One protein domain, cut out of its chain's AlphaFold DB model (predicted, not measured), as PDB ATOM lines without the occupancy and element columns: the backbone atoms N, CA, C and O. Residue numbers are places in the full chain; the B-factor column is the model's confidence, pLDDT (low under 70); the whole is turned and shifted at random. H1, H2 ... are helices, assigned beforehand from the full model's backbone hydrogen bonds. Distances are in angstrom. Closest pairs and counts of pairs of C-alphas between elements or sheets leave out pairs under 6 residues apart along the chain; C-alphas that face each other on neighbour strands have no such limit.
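What this domain is: This is residues 93 to 152 of the 237 residues of an uncharacterized protein of Eumeta variegata (UniProt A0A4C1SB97). A first helix, H1, sticks out alone on a thin link from an open, V-like helical hairpin, in which H2 and the much longer H3 fold back on each other but meet only near the turn. No core is formed: residues 93 to 118, with H1, and residues 135 to 152 of H3 stand free. The printed part has 60 residues with three named helices, in the order H1, H2, H3, and no named strand; its class is all helix. It is extended, with a radius of gyration of the C-alphas of 17.3 A, and flat, spanning 46 by 39 by 15 A.

How they stand to each other: H1, residues 93 to 104, is apart from both H2, residues 110 to 124, and H3, residues 127 to 152. H2 and H3 only just touch, with 3 pairs of C-alphas within 8 A. The closest C-alphas are those of Val 122 and Gln 130, 6.0 A apart. H2 touches H3 with residues 122 to 123 alone, and H3 touches H2 with residues 130 to 133 alone. The two form a helical hairpin, at a shallow tilt of 25 degrees, opposite ways, with centres 15.8 A apart. Every O i to N i+4 pair is within hydrogen-bond range in H1 and H3; in H2, 9 of 11 are.

Where its parts are: H1 begins at C-alpha 93, (137.157, 274.546, 213.516), and is 16.3 A long. H2 begins at C-alpha 110, (154.591, 300.305, 214.744), and is 22.4 A long. H3, the longest helix, measures 37.7 A and ends at C-alpha 152, (143.916, 321.417, 219.769).

The domain as a whole: The C-alphas farthest apart, those of Ala 93 and Glu 150, are 50.1 A apart. The printed part has no cut, and both links are tight. Mean pLDDT of the printed part is 91.0; residues 104 to 105 and residue 152 are under 70.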
ATOM      1  N   ALA A  93     135.783 274.522 213.027       88.38
ATOM      2  CA  ALA A  93     137.157 274.546 213.516       88.38
ATOM      3  C   ALA A  93     138.123 275.258 212.552       88.38
ATOM      4  O   ALA A  93     138.964 276.027 213.010       88.38
ATOM      5  N   GLU A  94     137.980 275.058 211.240       88.44
ATOM      6  CA  GLU A  94     138.786 275.744 210.223       88.44
ATOM      7  C   GLU A  94     138.486 277.252 210.209       88.44
ATOM      8  O   GLU A  94     139.412 278.056 210.231       88.44
ATOM      9  N   ILE A  95     137.203 277.639 210.304       87.12
ATOM     10  CA  ILE A  95     136.778 279.051 210.412       87.12
ATOM     11  C   ILE A  95     137.361 279.695 211.669       87.12
ATOM     12  O   ILE A  95     137.874 280.810 211.632       87.12
ATOM     13  N   LEU A  96     137.290 278.998 212.805       89.56
ATOM     14  CA  LEU A  96     137.823 279.504 214.069       89.56
ATOM     15  C   LEU A  96     139.347 279.623 214.028       89.56
ATOM     16  O   LEU A  96     139.893 280.593 214.548       89.56
ATOM     17  N   LYS A  97     140.035 278.672 213.392       88.75
ATOM     18  CA  LYS A  97     141.484 278.718 213.191       88.75
ATOM     19  C   LYS A  97     141.874 279.899 212.304       88.75
ATOM     20  O   LYS A  97     142.764 280.651 212.684       88.75
ATOM     21  N   GLU A  98     141.187 280.104 211.184       86.31
ATOM     22  CA  GLU A  98     141.401 281.248 210.293       86.31
ATOM     23  C   GLU A  98     141.114 282.576 210.996       86.31
ATOM     24  O   GLU A  98     141.877 283.523 210.839       86.31
ATOM     25  N   TYR A  99     140.084 282.633 211.842       82.38
ATOM     26  CA  TYR A  99     139.775 283.810 212.651       82.38
ATOM     27  C   TYR A  99     140.853 284.097 213.704       82.38
ATOM     28  O   TYR A  99     141.263 285.242 213.867       82.38
ATOM     29  N   ILE A 100     141.352 283.074 214.407       84.38
ATOM     30  CA  ILE A 100     142.438 283.229 215.388       84.38
ATOM     31  C   ILE A 100     143.729 283.671 214.692       84.38
ATOM     32  O   ILE A 100     144.409 284.566 215.187       84.38
ATOM     33  N   VAL A 101     144.054 283.077 213.541       80.94
ATOM     34  CA  VAL A 101     145.237 283.433 212.746       80.94
ATOM     35  C   VAL A 101     145.104 284.848 212.185       80.94
ATOM     36  O   VAL A 101     146.008 285.650 212.373       80.94
ATOM     37  N   SER A 102     143.962 285.194 211.592       74.56
ATOM     38  CA  SER A 102     143.686 286.540 211.070       74.56
ATOM     39  C   SER A 102     143.728 287.604 212.165       74.56
ATOM     40  O   SER A 102     144.284 288.672 211.951       74.56
ATOM     41  N   LYS A 103     143.215 287.303 213.365       70.12
ATOM     42  CA  LYS A 103     143.272 288.216 214.516       70.12
ATOM     43  C   LYS A 103     144.695 288.407 215.047       70.12
ATOM     44  O   LYS A 103     145.028 289.472 215.554       70.12
ATOM     45  N   ASN A 104     145.532 287.378 214.950       68.19
ATOM     46  CA  ASN A 104     146.944 287.466 215.319       68.19
ATOM     47  C   ASN A 104     147.805 288.118 214.221       68.19
ATOM     48  O   ASN A 104     148.951 288.457 214.494       68.19
ATOM     49  N   ASN A 105     147.254 288.288 213.014       66.06
ATOM     50  CA  ASN A 105     147.876 288.952 211.868       66.06
ATOM     51  C   ASN A 105     147.320 290.369 211.639       66.06
ATOM     52  O   ASN A 105     147.522 290.920 210.561       66.06
ATOM     53  N   GLU A 106     146.597 290.961 212.598       71.56
ATOM     54  CA  GLU A 106     146.342 292.402 212.535       71.56
ATOM     55  C   GLU A 106     147.703 293.100 212.549       71.56
ATOM     56  O   GLU A 106     148.482 292.887 213.479       71.56
ATOM     57  N   ASP A 107     147.998 293.866 211.493       77.06
ATOM     58  CA  ASP A 107     149.233 294.632 211.353       77.06
ATOM     59  C   ASP A 107     149.419 295.488 212.609       77.06
ATOM     60  O   ASP A 107     148.780 296.530 212.782       77.06
ATOM     61  N   GLU A 108     150.241 294.998 213.539       85.50
ATOM     62  CA  GLU A 108     150.446 295.667 214.812       85.50
ATOM     63  C   GLU A 108     150.964 297.076 214.539       85.50
ATOM     64  O   GLU A 108     151.891 297.275 213.746       85.50
ATOM     65  N   HIS A 109     150.380 298.072 215.203       90.56
ATOM     66  CA  HIS A 109     150.812 299.446 215.016       90.56
ATOM     67  C   HIS A 109     152.317 299.549 215.341       90.56
ATOM     68  O   HIS A 109     152.766 298.992 216.347       90.56
ATOM     69  N   PRO A 110     153.135 300.275 214.556       92.06
ATOM     70  CA  PRO A 110     154.591 300.305 214.744       92.06
ATOM     71  C   PRO A 110     155.016 300.756 216.150       92.06
ATOM     72  O   PRO A 110     156.039 300.315 216.673       92.06
ATOM     73  N   ILE A 111     154.203 301.595 216.799       93.31
ATOM     74  CA  ILE A 111     154.412 302.000 218.196       93.31
ATOM     75  C   ILE A 111     154.188 300.838 219.174       93.31
ATOM     76  O   ILE A 111     154.950 300.701 220.131       93.31
ATOM     77  N   ASP A 112     153.213 299.964 218.925       92.69
ATOM     78  CA  ASP A 112     153.001 298.770 219.749       92.69
ATOM     79  C   ASP A 112     154.173 297.798 219.607       92.69
ATOM     80  O   ASP A 112     154.654 297.266 220.610       92.69
ATOM     81  N   ILE A 113     154.691 297.628 218.385       92.94
ATOM     82  CA  ILE A 113     155.892 296.827 218.109       92.94
ATOM     83  C   ILE A 113     157.097 297.393 218.877       92.94
ATOM     84  O   ILE A 113     157.823 296.648 219.542       92.94
ATOM     85  N   PHE A 114     157.287 298.715 218.850       94.69
ATOM     86  CA  PHE A 114     158.344 299.391 219.605       94.69
ATOM     87  C   PHE A 114     158.201 299.195 221.124       94.69
ATOM     88  O   PHE A 114     159.163 298.835 221.807       94.69
ATOM     89  N   PHE A 115     157.003 299.373 221.685       95.31
ATOM     90  CA  PHE A 115     156.802 299.162 223.121       95.31
ATOM     91  C   PHE A 115     156.967 297.693 223.518       95.31
ATOM     92  O   PHE A 115     157.519 297.408 224.585       95.31
ATOM     93  N   LYS A 116     156.555 296.748 222.665       93.38
ATOM     94  CA  LYS A 116     156.805 295.315 222.870       93.38
ATOM     95  C   LYS A 116     158.298 295.013 222.901       93.38
ATOM     96  O   LYS A 116     158.728 294.341 223.847       93.38
ATOM     97  N   SER A 117     159.073 295.544 221.952       93.75
ATOM     98  CA  SER A 117     160.523 295.330 221.895       93.75
ATOM     99  C   SER A 117     161.234 295.907 223.127       93.75
ATOM    100  O   SER A 117     162.044 295.216 223.745       93.75
ATOM    101  N   MET A 118     160.844 297.099 223.589       94.56
ATOM    102  CA  MET A 118     161.403 297.702 224.806       94.56
ATOM    103  C   MET A 118     160.959 296.984 226.091       94.56
ATOM    104  O   MET A 118     161.705 296.920 227.075       94.56
ATOM    105  N   SER A 119     159.752 296.406 226.104       96.06
ATOM    106  CA  SER A 119     159.215 295.729 227.290       96.06
ATOM    107  C   SER A 119     160.098 294.570 227.754       96.06
ATOM    108  O   SER A 119     160.156 294.308 228.955       96.06
ATOM    109  N   ALA A 120     160.783 293.888 226.830       93.94
ATOM    110  CA  ALA A 120     161.696 292.791 227.143       93.94
ATOM    111  C   ALA A 120     162.847 293.272 228.036       93.94
ATOM    112  O   ALA A 120     163.084 292.697 229.099       93.94
ATOM    113  N   THR A 121     163.473 294.389 227.664       96.56
ATOM    114  CA  THR A 121     164.532 295.032 228.448       96.56
ATOM    115  C   THR A 121     164.012 295.503 229.800       96.56
ATOM    116  O   THR A 121     164.627 295.245 230.827       96.56
ATOM    117  N   VAL A 122     162.837 296.142 229.850       97.69
ATOM    118  CA  VAL A 122     162.276 296.605 231.133       97.69
ATOM    119  C   VAL A 122     161.993 295.423 232.066       97.69
ATOM    120  O   VAL A 122     162.267 295.508 233.262       97.69
ATOM    121  N   LYS A 123     161.509 294.292 231.540       97.81
ATOM    122  CA  LYS A 123     161.239 293.078 232.330       97.81
ATOM    123  C   LYS A 123     162.501 292.469 232.947       97.81
ATOM    124  O   LYS A 123     162.379 291.867 234.014       97.81
ATOM    125  N   SER A 124     163.672 292.631 232.327       97.50
ATOM    126  CA  SER A 124     164.941 292.111 232.859       97.50
ATOM    127  C   SER A 124     165.572 293.006 233.933       97.50
ATOM    128  O   SER A 124     166.480 292.564 234.634       97.50
ATOM    129  N   LEU A 125     165.097 294.245 234.107       97.69
ATOM    130  CA  LEU A 125     165.604 295.151 235.143       97.69
ATOM    131  C   LEU A 125     165.169 294.714 236.557       97.69
ATOM    132  O   LEU A 125     164.103 294.122 236.723       97.69
ATOM    133  N   PRO A 126     165.907 295.081 237.621       98.56
ATOM    134  CA  PRO A 126     165.445 294.947 239.002       98.56
ATOM    135  C   PRO A 126     164.103 295.647 239.260       98.56
ATOM    136  O   PRO A 126     163.824 296.709 238.701       98.56
ATOM    137  N   LYS A 127     163.288 295.117 240.184       98.25
ATOM    138  CA  LYS A 127     161.927 295.622 240.463       98.25
ATOM    139  C   LYS A 127     161.855 297.119 240.756       98.25
ATOM    140  O   LYS A 127     160.940 297.783 240.280       98.25
ATOM    141  N   LYS A 128     162.833 297.657 241.490       98.19
ATOM    142  CA  LYS A 128     162.919 299.096 241.777       98.19
ATOM    143  C   LYS A 128     162.991 299.924 240.488       98.19
ATOM    144  O   LYS A 128     162.256 300.896 240.350       98.19
ATOM    145  N   LEU A 129     163.815 299.497 239.532       98.06
ATOM    146  CA  LEU A 129     163.958 300.163 238.239       98.06
ATOM    147  C   LEU A 129     162.741 299.933 237.337       98.06
ATOM    148  O   LEU A 129     162.306 300.871 236.680       98.06
ATOM    149  N   GLN A 130     162.115 298.749 237.368       98.25
ATOM    150  CA  GLN A 130     160.844 298.513 236.658       98.25
ATOM    151  C   GLN A 130     159.761 299.517 237.080       98.25
ATOM    152  O   GLN A 130     159.063 300.076 236.236       98.25
ATOM    153  N   LEU A 131     159.621 299.749 238.392       98.31
ATOM    154  CA  LEU A 131     158.653 300.700 238.943       98.31
ATOM    155  C   LEU A 131     158.969 302.137 238.527       98.31
ATOM    156  O   LEU A 131     158.053 302.876 238.169       98.31
ATOM    157  N   GLN A 132     160.249 302.512 238.548       98.12
ATOM    158  CA  GLN A 132     160.691 303.832 238.117       98.12
ATOM    159  C   GLN A 132     160.384 304.061 236.635       98.12
ATOM    160  O   GLN A 132     159.689 305.016 236.306       98.12
ATOM    161  N   VAL A 133     160.785 303.133 235.761       98.19
ATOM    162  CA  VAL A 133     160.491 303.208 234.322       98.19
ATOM    163  C   VAL A 133     158.985 303.291 234.075       98.19
ATOM    164  O   VAL A 133     158.535 304.135 233.307       98.19
ATOM    165  N   LYS A 134     158.176 302.474 234.765       96.81
ATOM    166  CA  LYS A 134     156.711 302.524 234.643       96.81
ATOM    167  C   LYS A 134     156.145 303.894 235.025       96.81
ATOM    168  O   LYS A 134     155.263 304.396 234.333       96.81
ATOM    169  N   ARG A 135     156.619 304.474 236.132       98.31
ATOM    170  CA  ARG A 135     156.209 305.811 236.575       98.31
ATOM    171  C   ARG A 135     156.572 306.857 235.526       98.31
ATOM    172  O   ARG A 135     155.721 307.654 235.154       98.31
ATOM    173  N   ASP A 136     157.813 306.833 235.056       98.25
ATOM    174  CA  ASP A 136     158.354 307.863 234.174       98.25
ATOM    175  C   ASP A 136     157.684 307.822 232.789       98.25
ATOM    176  O   ASP A 136     157.286 308.867 232.277       98.25
ATOM    177  N   VAL A 137     157.445 306.627 232.231       97.44
ATOM    178  CA  VAL A 137     156.679 306.459 230.980       97.44
ATOM    179  C   VAL A 137     155.253 306.991 231.128       97.44
ATOM    180  O   VAL A 137     154.785 307.716 230.256       97.44
ATOM    181  N   LEU A 138     154.568 306.680 232.235       97.44
ATOM    182  CA  LEU A 138     153.207 307.169 232.470       97.44
ATOM    183  C   LEU A 138     153.158 308.701 232.558       97.44
ATOM    184  O   LEU A 138     152.276 309.319 231.973       97.44
ATOM    185  N   LEU A 139     154.111 309.314 233.265       98.00
ATOM    186  CA  LEU A 139     154.201 310.772 233.359       98.00
ATOM    187  C   LEU A 139     154.456 311.413 231.991       98.00
ATOM    188  O   LEU A 139     153.844 312.432 231.683       98.00
ATOM    189  N   LEU A 140     155.328 310.816 231.177       97.94
ATOM    190  CA  LEU A 140     155.634 311.316 229.840       97.94
ATOM    191  C   LEU A 140     154.413 311.259 228.911       97.94
ATOM    192  O   LEU A 140     154.136 312.241 228.228       97.94
ATOM    193  N   VAL A 141     153.675 310.144 228.914       97.06
ATOM    194  CA  VAL A 141     152.448 309.995 228.113       97.06
ATOM    195  C   VAL A 141     151.397 311.007 228.559       97.06
ATOM    196  O   VAL A 141     150.903 311.759 227.729       97.06
ATOM    197  N   ASN A 142     151.133 311.108 229.865       96.69
ATOM    198  CA  ASN A 142     150.179 312.087 230.394       96.69
ATOM    199  C   ASN A 142     150.567 313.524 230.015       96.69
ATOM    200  O   ASN A 142     149.708 314.325 229.663       96.69
ATOM    201  N   LYS A 143     151.862 313.860 230.082       97.25
ATOM    202  CA  LYS A 143     152.362 315.176 229.672       97.25
ATOM    203  C   LYS A 143     152.068 315.441 228.192       97.25
ATOM    204  O   LYS A 143     151.545 316.501 227.872       97.25
ATOM    205  N   ALA A 144     152.356 314.480 227.315       96.56
ATOM    206  CA  ALA A 144     152.082 314.608 225.885       96.56
ATOM    207  C   ALA A 144     150.576 314.720 225.581       96.56
ATOM    208  O   ALA A 144     150.187 315.483 224.701       96.56
ATOM    209  N   GLU A 145     149.720 314.005 226.317       94.44
ATOM    210  CA  GLU A 145     148.257 314.107 226.185       94.44
ATOM    211  C   GLU A 145     147.736 315.502 226.562       94.44
ATOM    212  O   GLU A 145     146.863 316.043 225.877       94.44
ATOM    213  N   ILE A 146     148.283 316.100 227.627       94.50
ATOM    214  CA  ILE A 146     147.952 317.471 228.040       94.50
ATOM    215  C   ILE A 146     148.403 318.465 226.966       94.50
ATOM    216  O   ILE A 146     147.581 319.239 226.484       94.50
ATOM    217  N   GLU A 147     149.664 318.399 226.530       94.81
ATOM    218  CA  GLU A 147     150.201 319.296 225.492       94.81
ATOM    219  C   GLU A 147     149.414 319.181 224.175       94.81
ATOM    220  O   GLU A 147     149.106 320.185 223.535       94.81
ATOM    221  N   TYR A 148     149.020 317.966 223.782       92.88
ATOM    222  CA  TYR A 148     148.166 317.756 222.614       92.88
ATOM    223  C   TYR A 148     146.782 318.403 222.776       92.88
ATOM    224  O   TYR A 148     146.249 318.975 221.823       92.88
ATOM    225  N   SER A 149     146.207 318.340 223.980       91.06
ATOM    226  CA  SER A 149     144.912 318.962 224.277       91.06
ATOM    227  C   SER A 149     144.994 320.490 224.182       91.06
ATOM    228  O   SER A 149     144.111 321.110 223.596       91.06
ATOM    229  N   GLU A 150     146.084 321.083 224.674       87.44
ATOM    230  CA  GLU A 150     146.345 322.529 224.612       87.44
ATOM    231  C   GLU A 150     146.572 323.030 223.174       87.44
ATOM    232  O   GLU A 150     146.130 324.121 222.822       87.44
ATOM    233  N   LEU A 151     147.209 322.231 222.311       76.69
ATOM    234  CA  LEU A 151     147.418 322.571 220.896       76.69
ATOM    235  C   LEU A 151     146.144 322.441 220.046       76.69
ATOM    236  O   LEU A 151     146.022 323.103 219.013       76.69
ATOM    237  N   SER A 152     145.202 321.585 220.456       68.06
ATOM    238  CA  SER A 152     143.916 321.417 219.769       68.06
ATOM    239  C   SER A 152     142.925 322.547 220.076       68.06
ATOM    240  O   SER A 152     141.951 322.711 219.332       68.06
TER     241      SER A 152